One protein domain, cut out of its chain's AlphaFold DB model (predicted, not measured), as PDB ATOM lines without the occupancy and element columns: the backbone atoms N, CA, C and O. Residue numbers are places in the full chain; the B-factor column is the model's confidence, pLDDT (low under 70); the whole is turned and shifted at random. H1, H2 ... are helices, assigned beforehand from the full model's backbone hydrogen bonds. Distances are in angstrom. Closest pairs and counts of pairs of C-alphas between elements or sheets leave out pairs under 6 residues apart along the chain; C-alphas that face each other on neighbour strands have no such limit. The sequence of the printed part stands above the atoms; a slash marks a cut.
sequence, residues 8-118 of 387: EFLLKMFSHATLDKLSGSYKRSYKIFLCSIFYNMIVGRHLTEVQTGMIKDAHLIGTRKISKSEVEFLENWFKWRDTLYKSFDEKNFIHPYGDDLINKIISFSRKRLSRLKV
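What this domain is: This is residues 8 to 118 of the 387 residues of an uncharacterized protein of Thiotrichaceae bacterium IS1 (UniProt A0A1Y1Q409). One long helix, H3, runs through the middle of a compact body, and four others, H4, H5, H6 and H7, pack around it. H4 folds back beside H3 as a helical hairpin, H7 crosses H3 on the side away from H4, and H5 and H6 pack on two different stretches of H3; the short H1 packs on H7, with the small H2 near it. The printed part has 111 residues, 81 of them in seven named helices, H1 to H7 in chain order, with no named strand: the class is all helix. The whole is compact, with a radius of gyration of the C-alphas of 13.3 A, and rounded, spanning 38 by 30 by 28 A.

How they stand to each other: Start at the hub, H3, residues 24 to 42, which touches four helices. Look next at H4, residues 49 to 62: it touches H3 at a shallow tilt of 27 degrees, opposite ways, the closest C-alphas being those of Tyr 30 and Ala 58, 5.7 A apart. H7, residues 99 to 113, touches residues 31 to 38 of H3 alone, at a steep tilt of 52 degrees, the same way; the closest C-alphas, of Cys 35 and Ile 105, are 6.6 A apart. H6, residues 80 to 90, touches residues 32 to 39 of H3 alone, the same way at 35.1 degrees, only just a steep tilt; the closest C-alphas, of Ser 36 and Leu 84, are 6.2 A apart. H5, residues 68 to 77, touches residues 25 to 29 of H3 alone, at a steep tilt of 48 degrees, the same way, with the closest C-alphas, of Tyr 26 and Val 71, 6.7 A apart. H1, residues 8 to 14, touches H7 at a shallow tilt of 18 degrees, opposite ways, closest at the C-alphas of Phe 14 and Arg 110, 5.7 A apart. H2, residues 16 to 20, touches no helix but is near H3, the closest C-alphas, of Leu 19 and Lys 27, being 6.8 A apart. H4 and H7 are apart, as are H6 and H7. In H1 to H7 every O i to N i+4 pair is within hydrogen-bond range.

Where its parts are: Find C-alpha 24 at (12.009, 26.698, -23.657); from there H3 runs 27.7 A to C-alpha 42 at (20.680, 0.996, -18.218). H7 measures 20.7 A, H4 19.7 A, H6 15.1 A and H5 13.9 A; H1 measures 9.9 A and H2 6.0 A.

The domain as a whole: The C-alphas of Ser 69 and Val 118, the two farthest apart, are 40.5 A from each other. The printed part has no cut and no long link. Its mean pLDDT is 87.7; look for values under 70 at residues 74 to 78 and residue 118.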
ATOM      1  N   GLU A   8      23.395  11.604  -4.842       85.75
ATOM      2  CA  GLU A   8      22.759  12.870  -4.482       85.75
ATOM      3  C   GLU A   8      22.723  13.872  -5.643       85.75
ATOM      4  O   GLU A   8      21.710  14.537  -5.881       85.75
ATOM      5  N   PHE A   9      23.802  13.955  -6.418       87.50
ATOM      6  CA  PHE A   9      23.888  14.794  -7.604       87.50
ATOM      7  C   PHE A   9      22.942  14.314  -8.708       87.50
ATOM      8  O   PHE A   9      22.185  15.125  -9.250       87.50
ATOM      9  N   LEU A  10      22.905  13.009  -8.995       89.69
ATOM     10  CA  LEU A  10      21.943  12.444  -9.950       89.69
ATOM     11  C   LEU A  10      20.499  12.685  -9.484       89.69
ATOM     12  O   LEU A  10      19.665  13.154 -10.261       89.69
ATOM     13  N   LEU A  11      20.197  12.461  -8.204       90.69
ATOM     14  CA  LEU A  11      18.882  12.747  -7.624       90.69
ATOM     15  C   LEU A  11      18.487  14.216  -7.792       90.69
ATOM     16  O   LEU A  11      17.366  14.519  -8.213       90.69
ATOM     17  N   LYS A  12      19.416  15.139  -7.532       91.38
ATOM     18  CA  LYS A  12      19.208  16.575  -7.729       91.38
ATOM     19  C   LYS A  12      18.941  16.908  -9.194       91.38
ATOM     20  O   LYS A  12      18.013  17.672  -9.477       91.38
ATOM     21  N   MET A  13      19.696  16.327 -10.125       91.31
ATOM     22  CA  MET A  13      19.513  16.543 -11.562       91.31
ATOM     23  C   MET A  13      18.143  16.068 -12.057       91.31
ATOM     24  O   MET A  13      17.475  16.793 -12.799       91.31
ATOM     25  N   PHE A  14      17.701  14.886 -11.622       93.81
ATOM     26  CA  PHE A  14      16.410  14.309 -12.006       93.81
ATOM     27  C   PHE A  14      15.221  14.882 -11.215       93.81
ATOM     28  O   PHE A  14      14.066  14.567 -11.522       93.81
ATOM     29  N   SER A  15      15.449  15.717 -10.197       92.88
ATOM     30  CA  SER A  15      14.385  16.279  -9.356       92.88
ATOM     31  C   SER A  15      13.423  17.194 -10.129       92.88
ATOM     32  O   SER A  15      13.795  17.859 -11.099       92.88
ATOM     33  N   HIS A  16      12.168  17.260  -9.669       91.56
ATOM     34  CA  HIS A  16      11.191  18.234 -10.175       91.56
ATOM     35  C   HIS A  16      11.705  19.670 -10.018       91.56
ATOM     36  O   HIS A  16      11.691  20.436 -10.974       91.56
ATOM     37  N   ALA A  17      12.287  19.981  -8.857       90.81
ATOM     38  CA  ALA A  17      12.813  21.305  -8.541       90.81
ATOM     39  C   ALA A  17      13.850  21.817  -9.557       90.81
ATOM     40  O   ALA A  17      13.901  23.017  -9.822       90.81
ATOM     41  N   THR A  18      14.677  20.938 -10.132       90.25
ATOM     42  CA  THR A  18      15.627  21.330 -11.185       90.25
ATOM     43  C   THR A  18      14.924  21.538 -12.527       90.25
ATOM     44  O   THR A  18      15.170  22.536 -13.200       90.25
ATOM     45  N   LEU A  19      14.004  20.646 -12.907       91.69
ATOM     46  CA  LEU A  19      13.259  20.729 -14.170       91.69
ATOM     47  C   LEU A  19      12.295  21.925 -14.244       91.69
ATOM     48  O   LEU A  19      12.056  22.453 -15.334       91.69
ATOM     49  N   ASP A  20      11.741  22.349 -13.111       91.56
ATOM     50  CA  ASP A  20      10.768  23.445 -13.034       91.56
ATOM     51  C   ASP A  20      11.427  24.826 -13.150       91.56
ATOM     52  O   ASP A  20      10.791  25.784 -13.581       91.56
ATOM     53  N   LYS A  21      12.735  24.920 -12.878       91.00
ATOM     54  CA  LYS A  21      13.535  26.142 -13.087       91.00
ATOM     55  C   LYS A  21      13.884  26.395 -14.556       91.00
ATOM     56  O   LYS A  21      14.390  27.468 -14.900       91.00
ATOM     57  N   LEU A  22      13.665  25.419 -15.434       91.12
ATOM     58  CA  LEU A  22      14.008  25.497 -16.851       91.12
ATOM     59  C   LEU A  22      12.756  25.730 -17.700       91.12
ATOM     60  O   LEU A  22      11.668  25.251 -17.385       91.12
ATOM     61  N   SER A  23      12.920  26.427 -18.822       88.00
ATOM     62  CA  SER A  23      11.868  26.657 -19.816       88.00
ATOM     63  C   SER A  23      12.457  26.696 -21.231       88.00
ATOM     64  O   SER A  23      13.674  26.781 -21.402       88.00
ATOM     65  N   GLY A  24      11.601  26.587 -22.253       87.38
ATOM     66  CA  GLY A  24      12.009  26.698 -23.657       87.38
ATOM     67  C   GLY A  24      13.079  25.683 -24.079       87.38
ATOM     68  O   GLY A  24      12.998  24.505 -23.719       87.38
ATOM     69  N   SER A  25      14.078  26.151 -24.839       84.50
ATOM     70  CA  SER A  25      15.188  25.330 -25.340       84.50
ATOM     71  C   SER A  25      15.964  24.665 -24.205       84.50
ATOM     72  O   SER A  25      16.112  23.451 -24.227       84.50
ATOM     73  N   TYR A  26      16.312  25.397 -23.139       88.44
ATOM     74  CA  TYR A  26      17.004  24.833 -21.971       88.44
ATOM     75  C   TYR A  26      16.304  23.596 -21.399       88.44
ATOM     76  O   TYR A  26      16.951  22.585 -21.142       88.44
ATOM     77  N   LYS A  27      14.976  23.653 -21.204       91.31
ATOM     78  CA  LYS A  27      14.225  22.509 -20.657       91.31
ATOM     79  C   LYS A  27      14.241  21.328 -21.622       91.31
ATOM     80  O   LYS A  27      14.395  20.193 -21.180       91.31
ATOM     81  N   ARG A  28      14.086  21.593 -22.922       89.38
ATOM     82  CA  ARG A  28      14.102  20.566 -23.967       89.38
ATOM     83  C   ARG A  28      15.456  19.858 -24.021       89.38
ATOM     84  O   ARG A  28      15.488  18.641 -23.866       89.38
ATOM     85  N   SER A  29      16.554  20.603 -24.140       88.94
ATOM     86  CA  SER A  29      17.903  20.030 -24.204       88.94
ATOM     87  C   SER A  29      18.244  19.285 -22.919       88.94
ATOM     88  O   SER A  29      18.711  18.152 -22.967       88.94
ATOM     89  N   TYR A  30      17.934  19.868 -21.757       92.25
ATOM     90  CA  TYR A  30      18.195  19.234 -20.465       92.25
ATOM     91  C   TYR A  30      17.509  17.868 -20.344       92.25
ATOM     92  O   TYR A  30      18.139  16.896 -19.935       92.25
ATOM     93  N   LYS A  31      16.240  17.755 -20.764       93.81
ATOM     94  CA  LYS A  31      15.528  16.469 -20.789       93.81
ATOM     95  C   LYS A  31      16.201  15.435 -21.701       93.81
ATOM     96  O   LYS A  31      16.247  14.264 -21.332       93.81
ATOM     97  N   ILE A  32      16.722  15.852 -22.859       92.12
ATOM     98  CA  ILE A  32      17.469  14.968 -23.768       92.12
ATOM     99  C   ILE A  32      18.732  14.446 -23.079       92.12
ATOM    100  O   ILE A  32      18.942  13.238 -23.056       92.12
ATOM    101  N   PHE A  33      19.507  15.310 -22.419       92.06
ATOM    102  CA  PHE A  33      20.681  14.875 -21.657       92.06
ATOM    103  C   PHE A  33      20.329  13.931 -20.501       92.06
ATOM    104  O   PHE A  33      21.015  12.928 -20.308       92.06
ATOM    105  N   LEU A  34      19.241  14.186 -19.763       95.06
ATOM    106  CA  LEU A  34      18.764  13.252 -18.736       95.06
ATOM    107  C   LEU A  34      18.420  11.878 -19.328       95.06
ATOM    108  O   LEU A  34      18.719  10.851 -18.720       95.06
ATOM    109  N   CYS A  35      17.827  11.842 -20.522       95.69
ATOM    110  CA  CYS A  35      17.533  10.594 -21.218       95.69
ATOM    111  C   CYS A  35      18.801   9.878 -21.705       95.69
ATOM    112  O   CYS A  35      18.871   8.657 -21.593       95.69
ATOM    113  N   SER A  36      19.817  10.607 -22.173       93.44
ATOM    114  CA  SER A  36      21.129  10.040 -22.518       93.44
ATOM    115  C   SER A  36      21.842   9.461 -21.294       93.44
ATOM    116  O   SER A  36      22.393   8.363 -21.353       93.44
ATOM    117  N   ILE A  37      21.778  10.163 -20.158       93.69
ATOM    118  CA  ILE A  37      22.282   9.681 -18.868       93.69
ATOM    119  C   ILE A  37      21.563   8.389 -18.471       93.69
ATOM    120  O   ILE A  37      22.218   7.414 -18.109       93.69
ATOM    121  N   PHE A  38      20.232   8.353 -18.574       94.81
ATOM    122  CA  PHE A  38      19.448   7.144 -18.322       94.81
ATOM    123  C   PHE A  38      19.841   5.989 -19.239       94.81
ATOM    124  O   PHE A  38      20.091   4.891 -18.748       94.81
ATOM    125  N   TYR A  39      19.931   6.242 -20.546       94.44
ATOM    126  CA  TYR A  39      20.343   5.251 -21.534       94.44
ATOM    127  C   TYR A  39      21.672   4.606 -21.136       94.44
ATOM    128  O   TYR A  39      21.747   3.388 -20.992       94.44
ATOM    129  N   ASN A  40      22.692   5.425 -20.870       91.56
ATOM    130  CA  ASN A  40      24.012   4.953 -20.463       91.56
ATOM    131  C   ASN A  40      23.975   4.165 -19.151       91.56
ATOM    132  O   ASN A  40      24.670   3.157 -19.048       91.56
ATOM    133  N   MET A  41      23.163   4.580 -18.170       91.31
ATOM    134  CA  MET A  41      22.972   3.807 -16.939       91.31
ATOM    135  C   MET A  41      22.430   2.412 -17.256       91.31
ATOM    136  O   MET A  41      23.050   1.424 -16.885       91.31
ATOM    137  N   ILE A  42      21.329   2.299 -18.005       92.19
ATOM    138  CA  ILE A  42      20.680   0.996 -18.218       92.19
ATOM    139  C   ILE A  42      21.471   0.029 -19.109       92.19
ATOM    140  O   ILE A  42      21.266  -1.182 -19.007       92.19
ATOM    141  N   VAL A  43      22.372   0.533 -19.964       89.81
ATOM    142  CA  VAL A  43      23.252  -0.294 -20.814       89.81
ATOM    143  C   VAL A  43      24.638  -0.555 -20.206       89.81
ATOM    144  O   VAL A  43      25.499  -1.092 -20.903       89.81
ATOM    145  N   GLY A  44      24.876  -0.172 -18.945       87.75
ATOM    146  CA  GLY A  44      26.146  -0.432 -18.251       87.75
ATOM    147  C   GLY A  44      27.309   0.454 -18.709       87.75
ATOM    148  O   GLY A  44      28.463   0.045 -18.691       87.75
ATOM    149  N   ARG A  45      27.017   1.675 -19.169       87.56
ATOM    150  CA  ARG A  45      28.001   2.683 -19.613       87.56
ATOM    151  C   ARG A  45      28.100   3.882 -18.672       87.56
ATOM    152  O   ARG A  45      28.646   4.919 -19.048       87.56
ATOM    153  N   HIS A  46      27.586   3.770 -17.451       86.31
ATOM    154  CA  HIS A  46      27.602   4.871 -16.489       86.31
ATOM    155  C   HIS A  46      29.021   5.291 -16.074       86.31
ATOM    156  O   HIS A  46      29.285   6.465 -15.855       86.31
ATOM    157  N   LEU A  47      29.968   4.356 -16.011       83.12
ATOM    158  CA  LEU A  47      31.339   4.644 -15.574       83.12
ATOM    159  C   LEU A  47      32.264   5.079 -16.727       83.12
ATOM    160  O   LEU A  47      33.475   4.916 -16.645       83.12
ATOM    161  N   THR A  48      31.701   5.613 -17.815       84.50
ATOM    162  CA  THR A  48      32.458   6.029 -19.007       84.50
ATOM    163  C   THR A  48      32.707   7.539 -19.043       84.50
ATOM    164  O   THR A  48      31.962   8.338 -18.465       84.50
ATOM    165  N   GLU A  49      33.726   7.968 -19.792       84.00
ATOM    166  CA  GLU A  49      33.979   9.398 -20.033       84.00
ATOM    167  C   GLU A  49      32.808  10.081 -20.747       84.00
ATOM    168  O   GLU A  49      32.469  11.222 -20.430       84.00
ATOM    169  N   VAL A  50      32.125   9.360 -21.646       84.75
ATOM    170  CA  VAL A  50      30.910   9.842 -22.319       84.75
ATOM    171  C   VAL A  50      29.841  10.204 -21.291       84.75
ATOM    172  O   VAL A  50      29.257  11.283 -21.372       84.75
ATOM    173  N   GLN A  51      29.616   9.354 -20.285       88.56
ATOM    174  CA  GLN A  51      28.687   9.665 -19.200       88.56
ATOM    175  C   GLN A  51      29.127  10.906 -18.418       88.56
ATOM    176  O   GLN A  51      28.303  11.769 -18.113       88.56
ATOM    177  N   THR A  52      30.420  11.015 -18.116       87.62
ATOM    178  CA  THR A  52      30.969  12.177 -17.408       87.62
ATOM    179  C   THR A  52      30.728  13.473 -18.188       87.62
ATOM    180  O   THR A  52      30.316  14.471 -17.598       87.62
ATOM    181  N   GLY A  53      30.927  13.460 -19.510       85.25
ATOM    182  CA  GLY A  53      30.610  14.584 -20.395       85.25
ATOM    183  C   GLY A  53      29.125  14.950 -20.366       85.25
ATOM    184  O   GLY A  53      28.780  16.095 -20.088       85.25
ATOM    185  N   MET A  54      28.241  13.958 -20.511       87.12
ATOM    186  CA  MET A  54      26.783  14.160 -20.463       87.12
ATOM    187  C   MET A  54      26.316  14.789 -19.150       87.12
ATOM    188  O   MET A  54      25.456  15.669 -19.147       87.12
ATOM    189  N   ILE A  55      26.881  14.346 -18.025       89.88
ATOM    190  CA  ILE A  55      26.581  14.890 -16.699       89.88
ATOM    191  C   ILE A  55      27.053  16.347 -16.593       89.88
ATOM    192  O   ILE A  55      26.309  17.194 -16.087       89.88
ATOM    193  N   LYS A  56      28.259  16.660 -17.087       87.75
ATOM    194  CA  LYS A  56      28.806  18.027 -17.100       87.75
ATOM    195  C   LYS A  56      27.945  18.969 -17.942       87.75
ATOM    196  O   LYS A  56      27.557  20.027 -17.448       87.75
ATOM    197  N   ASP A  57      27.584  18.567 -19.155       86.50
ATOM    198  CA  ASP A  57      26.769  19.381 -20.062       86.50
ATOM    199  C   ASP A  57      25.367  19.619 -19.494       86.50
ATOM    200  O   ASP A  57      24.884  20.753 -19.434       86.50
ATOM    201  N   ALA A  58      24.738  18.565 -18.967       89.31
ATOM    202  CA  ALA A  58      23.465  18.681 -18.271       89.31
ATOM    203  C   ALA A  58      23.561  19.648 -17.081       89.31
ATOM    204  O   ALA A  58      22.681  20.489 -16.899       89.31
ATOM    205  N   HIS A  59      24.637  19.585 -16.291       89.38
ATOM    206  CA  HIS A  59      24.853  20.508 -15.181       89.38
ATOM    207  C   HIS A  59      24.970  21.968 -15.643       89.38
ATOM    208  O   HIS A  59      24.353  22.851 -15.038       89.38
ATOM    209  N   LEU A  60      25.716  22.241 -16.719       87.69
ATOM    210  CA  LEU A  60      25.855  23.587 -17.285       87.69
ATOM    211  C   LEU A  60      24.508  24.149 -17.759       87.69
ATOM    212  O   LEU A  60      24.164  25.288 -17.426       87.69
ATOM    213  N   ILE A  61      23.708  23.333 -18.453       86.88
ATOM    214  CA  ILE A  61      22.353  23.693 -18.901       86.88
ATOM    215  C   ILE A  61      21.436  23.934 -17.694       86.88
ATOM    216  O   ILE A  61      20.761  24.963 -17.615       86.88
ATOM    217  N   GLY A  62      21.431  23.013 -16.726       86.31
ATOM    218  CA  GLY A  62      20.572  23.059 -15.539       86.31
ATOM    219  C   GLY A  62      20.870  24.237 -14.607       86.31
ATOM    220  O   GLY A  62      19.971  24.737 -13.931       86.31
ATOM    221  N   THR A  63      22.116  24.716 -14.604       86.06
ATOM    222  CA  THR A  63      22.551  25.901 -13.844       86.06
ATOM    223  C   THR A  63      22.536  27.194 -14.660       86.06
ATOM    224  O   THR A  63      22.864  28.245 -14.113       86.06
ATOM    225  N   ARG A  64      22.133  27.141 -15.940       83.75
ATOM    226  CA  ARG A  64      22.147  28.270 -16.888       83.75
ATOM    227  C   ARG A  64      23.507  28.977 -16.978       83.75
ATOM    228  O   ARG A  64      23.568  30.186 -17.175       83.75
ATOM    229  N   LYS A  65      24.600  28.222 -16.847       83.56
ATOM    230  CA  LYS A  65      25.973  28.743 -16.986       83.56
ATOM    231  C   LYS A  65      26.401  28.956 -18.442       83.56
ATOM    232  O   LYS A  65      27.485  29.473 -18.670       83.56
ATOM    233  N   ILE A  66      25.558  28.562 -19.397       82.62
ATOM    234  CA  ILE A  66      25.751  28.756 -20.837       82.62
ATOM    235  C   ILE A  66      24.569  29.525 -21.438       82.62
ATOM    236  O   ILE A  66      23.430  29.425 -20.961       82.62
ATOM    237  N   SER A  67      24.841  30.306 -22.478       82.25
ATOM    238  CA  SER A  67      23.869  31.129 -23.200       82.25
ATOM    239  C   SER A  67      22.889  30.292 -24.030       82.25
ATOM    240  O   SER A  67      23.122  29.125 -24.340       82.25
ATOM    241  N   LYS A  68      21.765  30.902 -24.425       78.06
ATOM    242  CA  LYS A  68      20.734  30.224 -25.223       78.06
ATOM    243  C   LYS A  68      21.267  29.802 -26.597       78.06
ATOM    244  O   LYS A  68      20.946  28.711 -27.054       78.06
ATOM    245  N   SER A  69      22.099  30.639 -27.217       76.94
ATOM    246  CA  SER A  69      22.774  30.337 -28.482       76.94
ATOM    247  C   SER A  69      23.742  29.165 -28.355       76.94
ATOM    248  O   SER A  69      23.821  28.355 -29.267       76.94
ATOM    249  N   GLU A  70      24.436  29.025 -27.221       78.00
ATOM    250  CA  GLU A  70      25.292  27.861 -26.958       78.00
ATOM    251  C   GLU A  70      24.465  26.588 -26.754       78.00
ATOM    252  O   GLU A  70      24.837  25.534 -27.256       78.00
ATOM    253  N   VAL A  71      23.307  26.671 -26.094       76.38
ATOM    254  CA  VAL A  71      22.374  25.535 -25.983       76.38
ATOM    255  C   VAL A  71      21.848  25.112 -27.356       76.38
ATOM    256  O   VAL A  71      21.874  23.930 -27.686       76.38
ATOM    257  N   GLU A  72      21.402  26.067 -28.173       75.00
ATOM    258  CA  GLU A  72      20.927  25.810 -29.538       75.00
ATOM    259  C   GLU A  72      22.059  25.277 -30.436       75.00
ATOM    260  O   GLU A  72      21.834  24.400 -31.270       75.00
ATOM    261  N   PHE A  73      23.296  25.743 -30.232       74.00
ATOM    262  CA  PHE A  73      24.482  25.188 -30.877       74.00
ATOM    263  C   PHE A  73      24.727  23.738 -30.449       74.00
ATOM    264  O   PHE A  73      24.913  22.888 -31.312       74.00
ATOM    265  N   LEU A  74      24.663  23.415 -29.154       69.50
ATOM    266  CA  LEU A  74      24.818  22.040 -28.665       69.50
ATOM    267  C   LEU A  74      23.742  21.099 -29.230       69.50
ATOM    268  O   LEU A  74      24.054  19.962 -29.585       69.50
ATOM    269  N   GLU A  75      22.495  21.562 -29.353       69.88
ATOM    270  CA  GLU A  75      21.413  20.788 -29.974       69.88
ATOM    271  C   GLU A  75      21.681  20.500 -31.461       69.88
ATOM    272  O   GLU A  75      21.506  19.363 -31.907       69.88
ATOM    273  N   ASN A  76      22.121  21.509 -32.219       66.81
ATOM    274  CA  ASN A  76      22.255  21.426 -33.675       66.81
ATOM    275  C   ASN A  76      23.594  20.831 -34.142       66.81
ATOM    276  O   ASN A  76      23.627  20.084 -35.119       66.81
ATOM    277  N   TRP A  77      24.696  21.144 -33.455       57.22
ATOM    278  CA  TRP A  77      26.052  20.743 -33.838       57.22
ATOM    279  C   TRP A  77      26.329  19.275 -33.519       57.22
ATOM    280  O   TRP A  77      26.823  18.531 -34.363       57.22
ATOM    281  N   PHE A  78      25.962  18.829 -32.317       61.12
ATOM    282  CA  PHE A  78      26.218  17.455 -31.878       61.12
ATOM    283  C   PHE A  78      25.093  16.480 -32.227       61.12
ATOM    284  O   PHE A  78      25.237  15.275 -32.015       61.12
ATOM    285  N   LYS A  79      23.960  16.989 -32.740       73.44
ATOM    286  CA  LYS A  79      22.757  16.202 -33.051       73.44
ATOM    287  C   LYS A  79      22.406  15.224 -31.927       73.44
ATOM    288  O   LYS A  79      22.029  14.081 -32.177       73.44
ATOM    289  N   TRP A  80      22.554  15.651 -30.669       77.94
ATOM    290  CA  TRP A  80      22.425  14.763 -29.507       77.94
ATOM    291  C   TRP A  80      21.079  14.056 -29.461       77.94
ATOM    292  O   TRP A  80      21.010  12.884 -29.106       77.94
ATOM    293  N   ARG A  81      20.019  14.757 -29.871       84.19
ATOM    294  CA  ARG A  81      18.686  14.178 -30.013       84.19
ATOM    295  C   ARG A  81      18.676  13.025 -31.015       84.19
ATOM    296  O   ARG A  81      18.163  11.965 -30.690       84.19
ATOM    297  N   ASP A  82      19.255  13.213 -32.195       86.81
ATOM    298  CA  ASP A  82      19.258  12.191 -33.243       86.81
ATOM    299  C   ASP A  82      20.154  11.005 -32.836       86.81
ATOM    300  O   ASP A  82      19.787   9.850 -33.037       86.81
ATOM    301  N   THR A  83      21.283  11.272 -32.169       87.44
ATOM    302  CA  THR A  83      22.163  10.242 -31.585       87.44
ATOM    303  C   THR A  83      21.460   9.442 -30.487       87.44
ATOM    304  O   THR A  83      21.563   8.213 -30.449       87.44
ATOM    305  N   LEU A  84      20.716  10.114 -29.603       89.81
ATOM    306  CA  LEU A  84      19.898   9.466 -28.583       89.81
ATOM    307  C   LEU A  84      18.801   8.616 -29.227       89.81
ATOM    308  O   LEU A  84      18.609   7.478 -28.821       89.81
ATOM    309  N   TYR A  85      18.105   9.137 -30.235       92.00
ATOM    310  CA  TYR A  85      17.024   8.420 -30.913       92.00
ATOM    311  C   TYR A  85      17.537   7.197 -31.668       92.00
ATOM    312  O   TYR A  85      16.961   6.124 -31.541       92.00
ATOM    313  N   LYS A  86      18.699   7.297 -32.316       91.56
ATOM    314  CA  LYS A  86      19.380   6.128 -32.877       91.56
ATOM    315  C   LYS A  86      19.727   5.096 -31.796       91.56
ATOM    316  O   LYS A  86      19.536   3.901 -31.988       91.56
ATOM    317  N   SER A  87      20.201   5.553 -30.636       92.12
ATOM    318  CA  SER A  87      20.503   4.676 -29.495       92.12
ATOM    319  C   SER A  87      19.238   4.012 -28.927       92.12
ATOM    320  O   SER A  87      19.265   2.859 -28.498       92.12
ATOM    321  N   PHE A  88      18.115   4.729 -28.942       94.75
ATOM    322  CA  PHE A  88      16.795   4.221 -28.582       94.75
ATOM    323  C   PHE A  88      16.320   3.142 -29.556       94.75
ATOM    324  O   PHE A  88      15.857   2.097 -29.091       94.75
ATOM    325  N   ASP A  89      16.508   3.337 -30.863       93.25
ATOM    326  CA  ASP A  89      16.185   2.337 -31.884       93.25
ATOM    327  C   ASP A  89      17.022   1.066 -31.671       93.25
ATOM    328  O   ASP A  89      16.483  -0.035 -31.555       93.25
ATOM    329  N   GLU A  90      18.341   1.220 -31.503       90.88
ATOM    330  CA  GLU A  90      19.285   0.116 -31.265       90.88
ATOM    331  C   GLU A  90      18.954  -0.711 -30.011       90.88
ATOM    332  O   GLU A  90      19.306  -1.893 -29.923       90.88
ATOM    333  N   LYS A  91      18.292  -0.102 -29.020       91.06
ATOM    334  CA  LYS A  91      17.908  -0.744 -27.753       91.06
ATOM    335  C   LYS A  91      16.405  -0.944 -27.585       91.06
ATOM    336  O   LYS A  91      15.972  -1.269 -26.483       91.06
ATOM    337  N   ASN A  92      15.638  -0.867 -28.672       93.69
ATOM    338  CA  ASN A  92      14.211  -1.196 -28.718       93.69
ATOM    339  C   ASN A  92      13.343  -0.377 -27.747       93.69
ATOM    340  O   ASN A  92      12.425  -0.903 -27.111       93.69
ATOM    341  N   PHE A  93      13.622   0.919 -27.620       96.12
ATOM    342  CA  PHE A  93      12.723   1.851 -26.937       96.12
ATOM    343  C   PHE A  93      11.420   2.032 -27.725       96.12
ATOM    344  O   PHE A  93      11.396   1.930 -28.952       96.12
ATOM    345  N   ILE A  94      10.327   2.327 -27.021       93.75
ATOM    346  CA  ILE A  94       8.993   2.414 -27.629       93.75
ATOM    347  C   ILE A  94       8.847   3.708 -28.433       93.75
ATOM    348  O   ILE A  94       8.993   4.804 -27.902       93.75
ATOM    349  N   HIS A  95       8.514   3.575 -29.715       89.38
ATOM    350  CA  HIS A  95       8.220   4.686 -30.624       89.38
ATOM    351  C   HIS A  95       6.740   5.137 -30.485       89.38
ATOM    352  O   HIS A  95       5.888   4.283 -30.231       89.38
ATOM    353  N   PRO A  96       6.376   6.428 -30.685       88.19
ATOM    354  CA  PRO A  96       7.209   7.563 -31.096       88.19
ATOM    355  C   PRO A  96       8.055   8.193 -29.993       88.19
ATOM    356  O   PRO A  96       7.639   8.314 -28.841       88.19
ATOM    357  N   TYR A  97       9.236   8.672 -30.390       89.25
ATOM    358  CA  TYR A  97      10.108   9.451 -29.520       89.25
ATOM    359  C   TYR A  97       9.555  10.865 -29.373       89.25
ATOM    360  O   TYR A  97       9.507  11.647 -30.320       89.25
ATOM    361  N   GLY A  98       9.103  11.188 -28.166       85.75
ATOM    362  CA  GLY A  98       8.487  12.472 -27.864       85.75
ATOM    363  C   GLY A  98       8.476  12.764 -26.372       85.75
ATOM    364  O   GLY A  98       9.003  11.994 -25.565       85.75
ATOM    365  N   ASP A  99       7.858  13.887 -26.005       88.25
ATOM    366  CA  ASP A  99       7.795  14.340 -24.613       88.25
ATOM    367  C   ASP A  99       7.182  13.286 -23.677       88.25
ATOM    368  O   ASP A  99       7.615  13.179 -22.533       88.25
ATOM    369  N   ASP A 100       6.229  12.477 -24.151       93.88
ATOM    370  CA  ASP A 100       5.625  11.398 -23.361       93.88
ATOM    371  C   ASP A 100       6.660  10.343 -22.926       93.88
ATOM    372  O   ASP A 100       6.853  10.124 -21.727       93.88
ATOM    373  N   LEU A 101       7.400   9.751 -23.874       94.19
ATOM    374  CA  LEU A 101       8.461   8.782 -23.571       94.19
ATOM    375  C   LEU A 101       9.557   9.404 -22.695       94.19
ATOM    376  O   LEU A 101       9.983   8.807 -21.709       94.19
ATOM    377  N   ILE A 102       9.984  10.623 -23.024       94.81
ATOM    378  CA  ILE A 102      11.006  11.357 -22.267       94.81
ATOM    379  C   ILE A 102      10.566  11.553 -20.808       94.81
ATOM    380  O   ILE A 102      11.338  11.310 -19.878       94.81
ATOM    381  N   ASN A 103       9.315  11.956 -20.577       94.81
ATOM    382  CA  ASN A 103       8.786  12.139 -19.229       94.81
ATOM    383  C   ASN A 103       8.675  10.801 -18.477       94.81
ATOM    384  O   ASN A 103       8.978  10.760 -17.282       94.81
ATOM    385  N   LYS A 104       8.300   9.706 -19.157       96.38
ATOM    386  CA  LYS A 104       8.295   8.348 -18.583       96.38
ATOM    387  C   LYS A 104       9.697   7.918 -18.152       96.38
ATOM    388  O   LYS A 104       9.859   7.466 -17.021       96.38
ATOM    389  N   ILE A 105      10.708   8.139 -18.995       96.94
ATOM    390  CA  ILE A 105      12.121   7.867 -18.685       96.94
ATOM    391  C   ILE A 105      12.574   8.652 -17.454       96.94
ATOM    392  O   ILE A 105      13.139   8.074 -16.525       96.94
ATOM    393  N   ILE A 106      12.308   9.959 -17.406       96.00
ATOM    394  CA  ILE A 106      12.714  10.819 -16.285       96.00
ATOM    395  C   ILE A 106      12.009  10.400 -14.987       96.00
ATOM    396  O   ILE A 106      12.651  10.310 -13.938       96.00
ATOM    397  N   SER A 107      10.705  10.118 -15.053       95.62
ATOM    398  CA  SER A 107       9.909   9.641 -13.917       95.62
ATOM    399  C   SER A 107      10.440   8.311 -13.378       95.62
ATOM    400  O   SER A 107      10.705   8.179 -12.178       95.62
ATOM    401  N   PHE A 108      10.683   7.350 -14.273       95.38
ATOM    402  CA  PHE A 108      11.262   6.056 -13.934       95.38
ATOM    403  C   PHE A 108      12.650   6.209 -13.304       95.38
ATOM    404  O   PHE A 108      12.879   5.696 -12.210       95.38
ATOM    405  N   SER A 109      13.538   6.981 -13.937       94.19
ATOM    406  CA  SER A 109      14.898   7.246 -13.449       94.19
ATOM    407  C   SER A 109      14.876   7.807 -12.033       94.19
ATOM    408  O   SER A 109      15.547   7.284 -11.151       94.19
ATOM    409  N   ARG A 110      14.037   8.817 -11.774       92.81
ATOM    410  CA  ARG A 110      13.895   9.403 -10.437       92.81
ATOM    411  C   ARG A 110      13.457   8.366  -9.404       92.81
ATOM    412  O   ARG A 110      14.066   8.271  -8.341       92.81
ATOM    413  N   LYS A 111      12.419   7.583  -9.720       92.75
ATOM    414  CA  LYS A 111      11.904   6.528  -8.835       92.75
ATOM    415  C   LYS A 111      12.988   5.493  -8.523       92.75
ATOM    416  O   LYS A 111      13.114   5.091  -7.369       92.75
ATOM    417  N   ARG A 112      13.769   5.076  -9.523       92.12
ATOM    418  CA  ARG A 112      14.841   4.086  -9.353       92.12
ATOM    419  C   ARG A 112      16.010   4.636  -8.549       92.12
ATOM    420  O   ARG A 112      16.359   4.035  -7.541       92.12
ATOM    421  N   LEU A 113      16.522   5.812  -8.911       91.31
ATOM    422  CA  LEU A 113      17.613   6.469  -8.187       91.31
ATOM    423  C   LEU A 113      17.269   6.659  -6.701       91.31
ATOM    424  O   LEU A 113      18.093   6.366  -5.846       91.31
ATOM    425  N   SER A 114      16.030   7.048  -6.371       90.50
ATOM    426  CA  SER A 114      15.606   7.220  -4.966       90.50
ATOM    427  C   SER A 114      15.513   5.921  -4.160       90.50
ATOM    428  O   SER A 114      15.379   5.961  -2.940       90.50
ATOM    429  N   ARG A 115      15.521   4.768  -4.837       90.06
ATOM    430  CA  ARG A 115      15.394   3.437  -4.233       90.06
ATOM    431  C   ARG A 115      16.717   2.679  -4.186       90.06
ATOM    432  O   ARG A 115      16.724   1.580  -3.637       90.06
ATOM    433  N   LEU A 116      17.792   3.234  -4.745       86.62
ATOM    434  CA  LEU A 116      19.115   2.628  -4.675       86.62
ATOM    435  C   LEU A 116      19.554   2.529  -3.210       86.62
ATOM    436  O   LEU A 116      19.651   3.536  -2.511       86.62
ATOM    437  N   LYS A 117      19.808   1.306  -2.747       72.88
ATOM    438  CA  LYS A 117      20.407   1.020  -1.440       72.88
ATOM    439  C   LYS A 117      21.696   0.266  -1.711       72.88
ATOM    440  O   LYS A 117      21.642  -0.797  -2.307       72.88
ATOM    441  N   VAL A 118      22.842   0.804  -1.294       68.88
ATOM    442  CA  VAL A 118      24.149   0.149  -1.518       68.88
ATOM    443  C   VAL A 118      24.417  -0.123  -3.017       68.88
ATOM    444  O   VAL A 118      24.950  -1.154  -3.396       68.88
TER     445      VAL A 118